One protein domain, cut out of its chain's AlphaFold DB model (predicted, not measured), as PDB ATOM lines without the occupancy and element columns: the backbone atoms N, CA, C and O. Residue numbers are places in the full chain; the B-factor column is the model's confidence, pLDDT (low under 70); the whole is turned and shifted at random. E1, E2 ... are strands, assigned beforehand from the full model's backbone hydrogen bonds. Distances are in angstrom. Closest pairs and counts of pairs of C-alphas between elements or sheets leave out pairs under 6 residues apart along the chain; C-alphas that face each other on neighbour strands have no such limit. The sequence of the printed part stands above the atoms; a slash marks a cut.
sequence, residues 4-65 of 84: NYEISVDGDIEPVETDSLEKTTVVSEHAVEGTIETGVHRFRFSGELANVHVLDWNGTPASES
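This is residues 4 to 65 of the 84 residues of an uncharacterized protein of Natrialba aegyptia DSM 13077 (UniProt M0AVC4). A twisted sheet of three strands, E3, E1 and E5, forms one wall, and a short two-stranded ribbon, E2 and E4, folds back partly over one face of it towards its E3 edge. Residues 16 to 30, with no named element, swing out from E2 and return alongside E3, where residues 26 to 27 pair with residues 32 to 33, antiparallel, while residues 56 to 65 curl up beyond the end of E5. The printed part has 62 residues with five named strands, E1 to E5 in order along the chain, and no named helix; both sheets, E3 - E1 - E5 and E2 - E4, are antiparallel. The class is all strand, though 25 of the 62 printed residues, under half, are in named elements. The whole is compact, with a radius of gyration of the C-alphas of 11.7 A and spans of 30 by 25 by 15 A.

E1, residues 4 to 9, is the inner strand of the larger sheet, which is twisted, its C-alphas lying up to 4.4 A off the best plane. Its antiparallel neighbour E5, residues 49 to 55, is an edge strand at 175 degrees; N 6 and O 53 are 2.9 A apart and N 8 and O 51 are 3.0 A apart, within hydrogen-bond range. The other edge strand, E3, residues 31 to 36, is antiparallel to E1 at 158 degrees, with N 7 and O 32 at 2.9 A and N 34 and O 5 at 3.0 A. E2, residues 13 to 15, meets E1 only through their link. E2 and E4, residues 43 to 45, are antiparallel neighbours at 155 degrees, with N 14 and O 44 at 2.9 A. The closest C-alphas of E2 and E3 are those of Ile 13 and Ala 31, 6.4 A apart; those of E1 and E4 are Val 9 and Phe 45, 7.2 A apart. E2 and E5 are apart, as are E3 and E4, and E4 and E5.

E1 begins at C-alpha 4, (-6.434, 40.553, -6.161), and is 17.4 A long. E2 is 7.1 A long, and E3 runs 15.9 A from C-alpha 31 at (-8.366, 44.832, 6.701). E4 is 6.4 A long. E5, the longest strand with 7 residues, is 18.1 A long and ends at C-alpha 55, (-3.735, 36.176, -6.283).

The two C-alphas farthest apart, those of Glu 17 and Glu 64, are 31.7 A apart. The printed part has no cut. The link from E2 to E3, 15 residues, is long; those from E1 to E2 and from E4 to E5 are tight, and that from E3 to E4 is short. The mean pLDDT of the printed part is 91.1, and residues 17 to 20 and residue 23 are under 70.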
ATOM      1  N   ASN A   4      -5.654  40.335  -7.375       95.56
ATOM      2  CA  ASN A   4      -6.434  40.553  -6.161       95.56
ATOM      3  C   ASN A   4      -5.520  40.498  -4.945       95.56
ATOM      4  O   ASN A   4      -4.600  39.681  -4.899       95.56
ATOM      5  N   TYR A   5      -5.789  41.344  -3.959       95.75
ATOM      6  CA  TYR A   5      -5.059  41.334  -2.701       95.75
ATOM      7  C   TYR A   5      -5.998  41.475  -1.507       95.75
ATOM      8  O   TYR A   5      -7.039  42.129  -1.586       95.75
ATOM      9  N   GLU A   6      -5.575  40.886  -0.397       96.94
ATOM     10  CA  GLU A   6      -6.158  41.038   0.929       96.94
ATOM     11  C   GLU A   6      -5.021  41.258   1.932       96.94
ATOM     12  O   GLU A   6      -4.012  40.545   1.917       96.94
ATOM     13  N   ILE A   7      -5.171  42.266   2.786       97.19
ATOM     14  CA  ILE A   7      -4.211  42.629   3.832       97.19
ATOM     15  C   ILE A   7      -4.981  42.743   5.141       97.19
ATOM     16  O   ILE A   7      -5.991  43.441   5.182       97.19
ATOM     17  N   SER A   8      -4.492  42.111   6.208       98.00
ATOM     18  CA  SER A   8      -5.044  42.255   7.562       98.00
ATOM     19  C   SER A   8      -3.963  42.570   8.592       98.00
ATOM     20  O   SER A   8      -2.821  42.112   8.488       98.00
ATOM     21  N   VAL A   9      -4.337  43.364   9.592       98.19
ATOM     22  CA  VAL A   9      -3.462  43.854  10.665       98.19
ATOM     23  C   VAL A   9      -4.143  43.706  12.028       98.19
ATOM     24  O   VAL A   9      -5.366  43.657  12.114       98.19
ATOM     25  N   ASP A  10      -3.353  43.657  13.099       96.81
ATOM     26  CA  ASP A  10      -3.822  43.649  14.501       96.81
ATOM     27  C   ASP A  10      -4.068  45.073  15.055       96.81
ATOM     28  O   ASP A  10      -4.095  45.316  16.258       96.81
ATOM     29  N   GLY A  11      -4.189  46.054  14.163       96.25
ATOM     30  CA  GLY A  11      -4.452  47.453  14.483       96.25
ATOM     31  C   GLY A  11      -5.320  48.095  13.410       96.25
ATOM     32  O   GLY A  11      -6.095  47.416  12.744       96.25
ATOM     33  N   ASP A  12      -5.190  49.398  13.228       96.62
ATOM     34  CA  ASP A  12      -5.953  50.130  12.215       96.62
ATOM     35  C   ASP A  12      -5.234  50.090  10.866       96.62
ATOM     36  O   ASP A  12      -4.002  50.143  10.833       96.62
ATOM     37  N   ILE A  13      -5.977  50.063   9.758       95.62
ATOM     38  CA  ILE A  13      -5.444  50.236   8.403       95.62
ATOM     39  C   ILE A  13      -6.258  51.256   7.608       95.62
ATOM     40  O   ILE A  13      -7.484  51.217   7.553       95.62
ATOM     41  N   GLU A  14      -5.558  52.174   6.953       92.88
ATOM     42  CA  GLU A  14      -6.171  53.231   6.155       92.88
ATOM     43  C   GLU A  14      -5.371  53.499   4.873       92.88
ATOM     44  O   GLU A  14      -4.150  53.297   4.835       92.88
ATOM     45  N   PRO A  15      -6.026  53.945   3.790       91.50
ATOM     46  CA  PRO A  15      -5.332  54.334   2.575       91.50
ATOM     47  C   PRO A  15      -4.567  55.640   2.761       91.50
ATOM     48  O   PRO A  15      -5.026  56.572   3.420       91.50
ATOM     49  N   VAL A  16      -3.413  55.744   2.110       89.56
ATOM     50  CA  VAL A  16      -2.677  57.007   2.027       89.56
ATOM     51  C   VAL A  16      -3.256  57.812   0.864       89.56
ATOM     52  O   VAL A  16      -3.121  57.410  -0.289       89.56
ATOM     53  N   GLU A  17      -3.876  58.964   1.154       69.69
ATOM     54  CA  GLU A  17      -4.635  59.808   0.202       69.69
ATOM     55  C   GLU A  17      -3.869  60.243  -1.068       69.69
ATOM     56  O   GLU A  17      -4.456  60.809  -1.989       69.69
ATOM     57  N   THR A  18      -2.558  60.006  -1.139       60.72
ATOM     58  CA  THR A  18      -1.725  60.363  -2.292       60.72
ATOM     59  C   THR A  18      -1.893  59.430  -3.488       60.72
ATOM     60  O   THR A  18      -1.529  59.824  -4.593       60.72
ATOM     61  N   ASP A  19      -2.423  58.220  -3.284       61.84
ATOM     62  CA  ASP A  19      -2.596  57.229  -4.344       61.84
ATOM     63  C   ASP A  19      -4.091  56.985  -4.601       61.84
ATOM     64  O   ASP A  19      -4.846  56.595  -3.709       61.84
ATOM     65  N   SER A  20      -4.534  57.240  -5.837       66.75
ATOM     66  CA  SER A  20      -5.905  56.958  -6.267       66.75
ATOM     67  C   SER A  20      -6.159  55.456  -6.189       66.75
ATOM     68  O   SER A  20      -5.704  54.712  -7.055       66.75
ATOM     69  N   LEU A  21      -6.884  55.010  -5.165       73.25
ATOM     70  CA  LEU A  21      -7.331  53.627  -5.090       73.25
ATOM     71  C   LEU A  21      -8.325  53.316  -6.210       73.25
ATOM     72  O   LEU A  21      -9.207  54.119  -6.532       73.25
ATOM     73  N   GLU A  22      -8.233  52.102  -6.743       73.50
ATOM     74  CA  GLU A  22      -9.270  51.558  -7.612       73.50
ATOM     75  C   GLU A  22     -10.621  51.519  -6.885       73.50
ATOM     76  O   GLU A  22     -10.698  51.191  -5.697       73.50
ATOM     77  N   LYS A  23     -11.711  51.788  -7.620       68.88
ATOM     78  CA  LYS A  23     -13.087  51.859  -7.079       68.88
ATOM     79  C   LYS A  23     -13.561  50.580  -6.380       68.88
ATOM     80  O   LYS A  23     -14.559  50.620  -5.668       68.88
ATOM     81  N   THR A  24     -12.892  49.457  -6.625       80.19
ATOM     82  CA  THR A  24     -13.207  48.147  -6.041       80.19
ATOM     83  C   THR A  24     -12.505  47.910  -4.700       80.19
ATOM     84  O   THR A  24     -12.769  46.903  -4.059       80.19
ATOM     85  N   THR A  25     -11.641  48.824  -4.251       88.69
ATOM     86  CA  THR A  25     -10.963  48.689  -2.957       88.69
ATOM     87  C   THR A  25     -11.954  48.891  -1.814       88.69
ATOM     88  O   THR A  25     -12.600  49.936  -1.718       88.69
ATOM     89  N   VAL A  26     -12.056  47.898  -0.935       92.00
ATOM     90  CA  VAL A  26     -12.859  47.935   0.287       92.00
ATOM     91  C   VAL A  26     -11.906  48.026   1.472       92.00
ATOM     92  O   VAL A  26     -11.024  47.187   1.632       92.00
ATOM     93  N   VAL A  27     -12.083  49.055   2.299       91.06
ATOM     94  CA  VAL A  27     -11.293  49.283   3.515       91.06
ATOM     95  C   VAL A  27     -12.210  49.119   4.720       91.06
ATOM     96  O   VAL A  27     -13.266  49.748   4.798       91.06
ATOM     97  N   SER A  28     -11.798  48.266   5.648       92.62
ATOM     98  CA  SER A  28     -12.367  48.114   6.985       92.62
ATOM     99  C   SER A  28     -11.341  48.557   8.031       92.62
ATOM    100  O   SER A  28     -10.215  48.890   7.677       92.62
ATOM    101  N   GLU A  29     -11.712  48.544   9.312       93.50
ATOM    102  CA  GLU A  29     -10.825  48.962  10.408       93.50
ATOM    103  C   GLU A  29      -9.503  48.177  10.428       93.50
ATOM    104  O   GLU A  29      -8.443  48.775  10.562       93.50
ATOM    105  N   HIS A  30      -9.551  46.860  10.202       97.56
ATOM    106  CA  HIS A  30      -8.395  45.963  10.361       97.56
ATOM    107  C   HIS A  30      -7.955  45.268   9.068       97.56
ATOM    108  O   HIS A  30      -7.014  44.472   9.080       97.56
ATOM    109  N   ALA A  31      -8.651  45.509   7.957       97.25
ATOM    110  CA  ALA A  31      -8.366  44.832   6.701       97.25
ATOM    111  C   ALA A  31      -8.678  45.679   5.470       97.25
ATOM    112  O   ALA A  31      -9.615  46.483   5.465       97.25
ATOM    113  N   VAL A  32      -7.923  45.428   4.404       96.62
ATOM    114  CA  VAL A  32      -8.167  45.967   3.068       96.62
ATOM    115  C   VAL A  32      -8.225  44.833   2.063       96.62
ATOM    116  O   VAL A  32      -7.316  44.007   1.994       96.62
ATOM    117  N   GLU A  33      -9.248  44.867   1.221       96.00
ATOM    118  CA  GLU A  33      -9.393  44.002   0.059       96.00
ATOM    119  C   GLU A  33      -9.445  44.855  -1.204       96.00
ATOM    120  O   GLU A  33     -10.067  45.921  -1.232       96.00
ATOM    121  N   GLY A  34      -8.802  44.405  -2.275       94.25
ATOM    122  CA  GLY A  34      -8.837  45.157  -3.515       94.25
ATOM    123  C   GLY A  34      -8.249  44.446  -4.716       94.25
ATOM    124  O   GLY A  34      -7.923  43.256  -4.707       94.25
ATOM    125  N   THR A  35      -8.138  45.234  -5.777       93.94
ATOM    126  CA  THR A  35      -7.633  44.811  -7.075       93.94
ATOM    127  C   THR A  35      -6.622  45.839  -7.557       93.94
ATOM    128  O   THR A  35      -6.877  47.037  -7.451       93.94
ATOM    129  N   ILE A  36      -5.497  45.386  -8.103       91.00
ATOM    130  CA  ILE A  36      -4.463  46.249  -8.677       91.00
ATOM    131  C   ILE A  36      -4.058  45.738 -10.055       91.00
ATOM    132  O   ILE A  36      -3.731  44.565 -10.224       91.00
ATOM    133  N   GLU A  37      -4.088  46.611 -11.058       90.25
ATOM    134  CA  GLU A  37      -3.579  46.295 -12.399       90.25
ATOM    135  C   GLU A  37      -2.261  47.016 -12.699       90.25
ATOM    136  O   GLU A  37      -1.346  46.419 -13.264       90.25
ATOM    137  N   THR A  38      -2.150  48.288 -12.313       87.88
ATOM    138  CA  THR A  38      -0.930  49.093 -12.450       87.88
ATOM    139  C   THR A  38      -0.805  50.061 -11.275       87.88
ATOM    140  O   THR A  38      -1.773  50.286 -10.555       87.88
ATOM    141  N   GLY A  39       0.373  50.665 -11.109       89.38
ATOM    142  CA  GLY A  39       0.609  51.664 -10.068       89.38
ATOM    143  C   GLY A  39       0.950  51.047  -8.714       89.38
ATOM    144  O   GLY A  39       1.473  49.938  -8.643       89.38
ATOM    145  N   VAL A  40       0.704  51.808  -7.647       90.31
ATOM    146  CA  VAL A  40       0.990  51.417  -6.263       90.31
ATOM    147  C   VAL A  40      -0.209  51.797  -5.408       90.31
ATOM    148  O   VAL A  40      -0.652  52.941  -5.451       90.31
ATOM    149  N   HIS A  41      -0.713  50.854  -4.618       92.75
ATOM    150  CA  HIS A  41      -1.654  51.148  -3.542       92.75
ATOM    151  C   HIS A  41      -0.875  51.215  -2.232       92.75
ATOM    152  O   HIS A  41      -0.197  50.253  -1.866       92.75
ATOM    153  N   ARG A  42      -0.944  52.354  -1.538       92.62
ATOM    154  CA  ARG A  42      -0.286  52.541  -0.243       92.62
ATOM    155  C   ARG A  42      -1.306  52.600   0.877       92.62
ATOM    156  O   ARG A  42      -2.265  53.368   0.827       92.62
ATOM    157  N   PHE A  43      -1.022  51.831   1.917       93.12
ATOM    158  CA  PHE A  43      -1.779  51.814   3.156       93.12
ATOM    159  C   PHE A  43      -0.842  52.129   4.307       93.12
ATOM    160  O   PHE A  43       0.322  51.720   4.307       93.12
ATOM    161  N   ARG A  44      -1.354  52.861   5.289       93.88
ATOM    162  CA  ARG A  44      -0.697  53.024   6.576       93.88
ATOM    163  C   ARG A  44      -1.449  52.181   7.587       93.88
ATOM    164  O   ARG A  44      -2.675  52.169   7.577       93.88
ATOM    165  N   PHE A  45      -0.707  51.496   8.447       95.19
ATOM    166  CA  PHE A  45      -1.297  50.663   9.478       95.19
ATOM    167  C   PHE A  45      -0.611  50.835  10.834       95.19
ATOM    168  O   PHE A  45       0.512  51.346  10.923       95.19
ATOM    169  N   SER A  46      -1.305  50.416  11.889       95.25
ATOM    170  CA  SER A  46      -0.770  50.239  13.238       95.25
ATOM    171  C   SER A  46      -0.800  48.755  13.637       95.25
ATOM    172  O   SER A  46      -1.460  47.944  12.993       95.25
ATOM    173  N   GLY A  47      -0.053  48.385  14.681       94.62
ATOM    174  CA  GLY A  47       0.008  46.997  15.153       94.62
ATOM    175  C   GLY A  47       0.871  46.076  14.284       94.62
ATOM    176  O   GLY A  47       1.734  46.531  13.531       94.62
ATOM    177  N   GLU A  48       0.672  44.768  14.443       96.19
ATOM    178  CA  GLU A  48       1.366  43.731  13.676       96.19
ATOM    179  C   GLU A  48       0.599  43.381  12.395       96.19
ATOM    180  O   GLU A  48      -0.621  43.497  12.319       96.19
ATOM    181  N   LEU A  49       1.325  42.940  11.370       96.75
ATOM    182  CA  LEU A  49       0.729  42.425  10.146       96.75
ATOM    183  C   LEU A  49       0.273  41.003  10.440       96.75
ATOM    184  O   LEU A  49       1.094  40.154  10.786       96.75
ATOM    185  N   ALA A  50      -1.018  40.747  10.272       96.88
ATOM    186  CA  ALA A  50      -1.587  39.432  10.505       96.88
ATOM    187  C   ALA A  50      -1.464  38.549   9.257       96.88
ATOM    188  O   ALA A  50      -1.047  37.394   9.354       96.88
ATOM    189  N   ASN A  51      -1.807  39.082   8.078       96.50
ATOM    190  CA  ASN A  51      -1.748  38.333   6.825       96.50
ATOM    191  C   ASN A  51      -1.633  39.249   5.598       96.50
ATOM    192  O   ASN A  51      -2.151  40.366   5.587       96.50
ATOM    193  N   VAL A  52      -1.002  38.725   4.545       95.94
ATOM    194  CA  VAL A  52      -1.043  39.268   3.187       95.94
ATOM    195  C   VAL A  52      -1.274  38.124   2.219       95.94
ATOM    196  O   VAL A  52      -0.470  37.194   2.128       95.94
ATOM    197  N   HIS A  53      -2.353  38.226   1.456       96.06
ATOM    198  CA  HIS A  53      -2.694  37.267   0.423       96.06
ATOM    199  C   HIS A  53      -2.817  37.978  -0.919       96.06
ATOM    200  O   HIS A  53      -3.482  39.005  -1.027       96.06
ATOM    201  N   VAL A  54      -2.164  37.433  -1.945       96.25
ATOM    202  CA  VAL A  54      -2.204  37.972  -3.306       96.25
ATOM    203  C   VAL A  54      -2.427  36.841  -4.291       96.25
ATOM    204  O   VAL A  54      -1.748  35.811  -4.241       96.25
ATOM    205  N   LEU A  55      -3.381  37.063  -5.188       96.62
ATOM    206  CA  LEU A  55      -3.735  36.176  -6.283       96.62
ATOM    207  C   LEU A  55      -3.493  36.902  -7.604       96.62
ATOM    208  O   LEU A  55      -3.880  38.062  -7.757       96.62
ATOM    209  N   ASP A  56      -2.890  36.215  -8.569       95.44
ATOM    210  CA  ASP A  56      -2.839  36.730  -9.933       95.44
ATOM    211  C   ASP A  56      -4.225  36.717 -10.600       95.44
ATOM    212  O   ASP A  56      -5.224  36.256 -10.042       95.44
ATOM    213  N   TRP A  57      -4.286  37.203 -11.838       93.12
ATOM    214  CA  TRP A  57      -5.521  37.286 -12.622       93.12
ATOM    215  C   TRP A  57      -6.222  35.937 -12.864       93.12
ATOM    216  O   TRP A  57      -7.395  35.920 -13.234       93.12
ATOM    217  N   ASN A  58      -5.513  34.818 -12.688       94.75
ATOM    218  CA  ASN A  58      -6.031  33.461 -12.840       94.75
ATOM    219  C   ASN A  58      -6.366  32.809 -11.482       94.75
ATOM    220  O   ASN A  58      -6.704  31.627 -11.430       94.75
ATOM    221  N   GLY A  59      -6.273  33.559 -10.381       94.38
ATOM    222  CA  GLY A  59      -6.510  33.046  -9.034       94.38
ATOM    223  C   GLY A  59      -5.347  32.219  -8.482       94.38
ATOM    224  O   GLY A  59      -5.547  31.446  -7.548       94.38
ATOM    225  N   THR A  60      -4.148  32.347  -9.054       96.38
ATOM    226  CA  THR A  60      -2.961  31.613  -8.600       96.38
ATOM    227  C   THR A  60      -2.284  32.383  -7.464       96.38
ATOM    228  O   THR A  60      -2.020  33.577  -7.636       96.38
ATOM    229  N   PRO A  61      -1.968  31.744  -6.323       95.19
ATOM    230  CA  PRO A  61      -1.254  32.395  -5.227       95.19
ATOM    231  C   PRO A  61       0.108  32.958  -5.642       95.19
ATOM    232  O   PRO A  61       0.827  32.344  -6.429       95.19
ATOM    233  N   ALA A  62       0.504  34.087  -5.049       92.31
ATOM    234  CA  ALA A  62       1.775  34.763  -5.342       92.31
ATOM    235  C   ALA A  62       3.017  33.869  -5.209       92.31
ATOM    236  O   ALA A  62       3.937  33.963  -6.014       92.31
ATOM    237  N   SER A  63       3.034  32.940  -4.250       91.44
ATOM    238  CA  SER A  63       4.137  31.979  -4.084       91.44
ATOM    239  C   SER A  63       4.333  31.049  -5.291       91.44
ATOM    240  O   SER A  63       5.396  30.451  -5.441       91.44
ATOM    241  N   GLU A  64       3.309  30.909  -6.133       93.12
ATOM    242  CA  GLU A  64       3.259  30.001  -7.280       93.12
ATOM    243  C   GLU A  64       3.169  30.745  -8.623       93.12
ATOM    244  O   GLU A  64       3.245  30.114  -9.678       93.12
ATOM    245  N   SER A  65       3.039  32.077  -8.608       92.44
ATOM    246  CA  SER A  65       2.878  32.892  -9.812       92.44
ATOM    247  C   SER A  65       3.961  33.966  -9.930       92.44
ATOM    248  O   SER A  65       4.094  34.810  -9.050       92.44
TER     249      SER A  65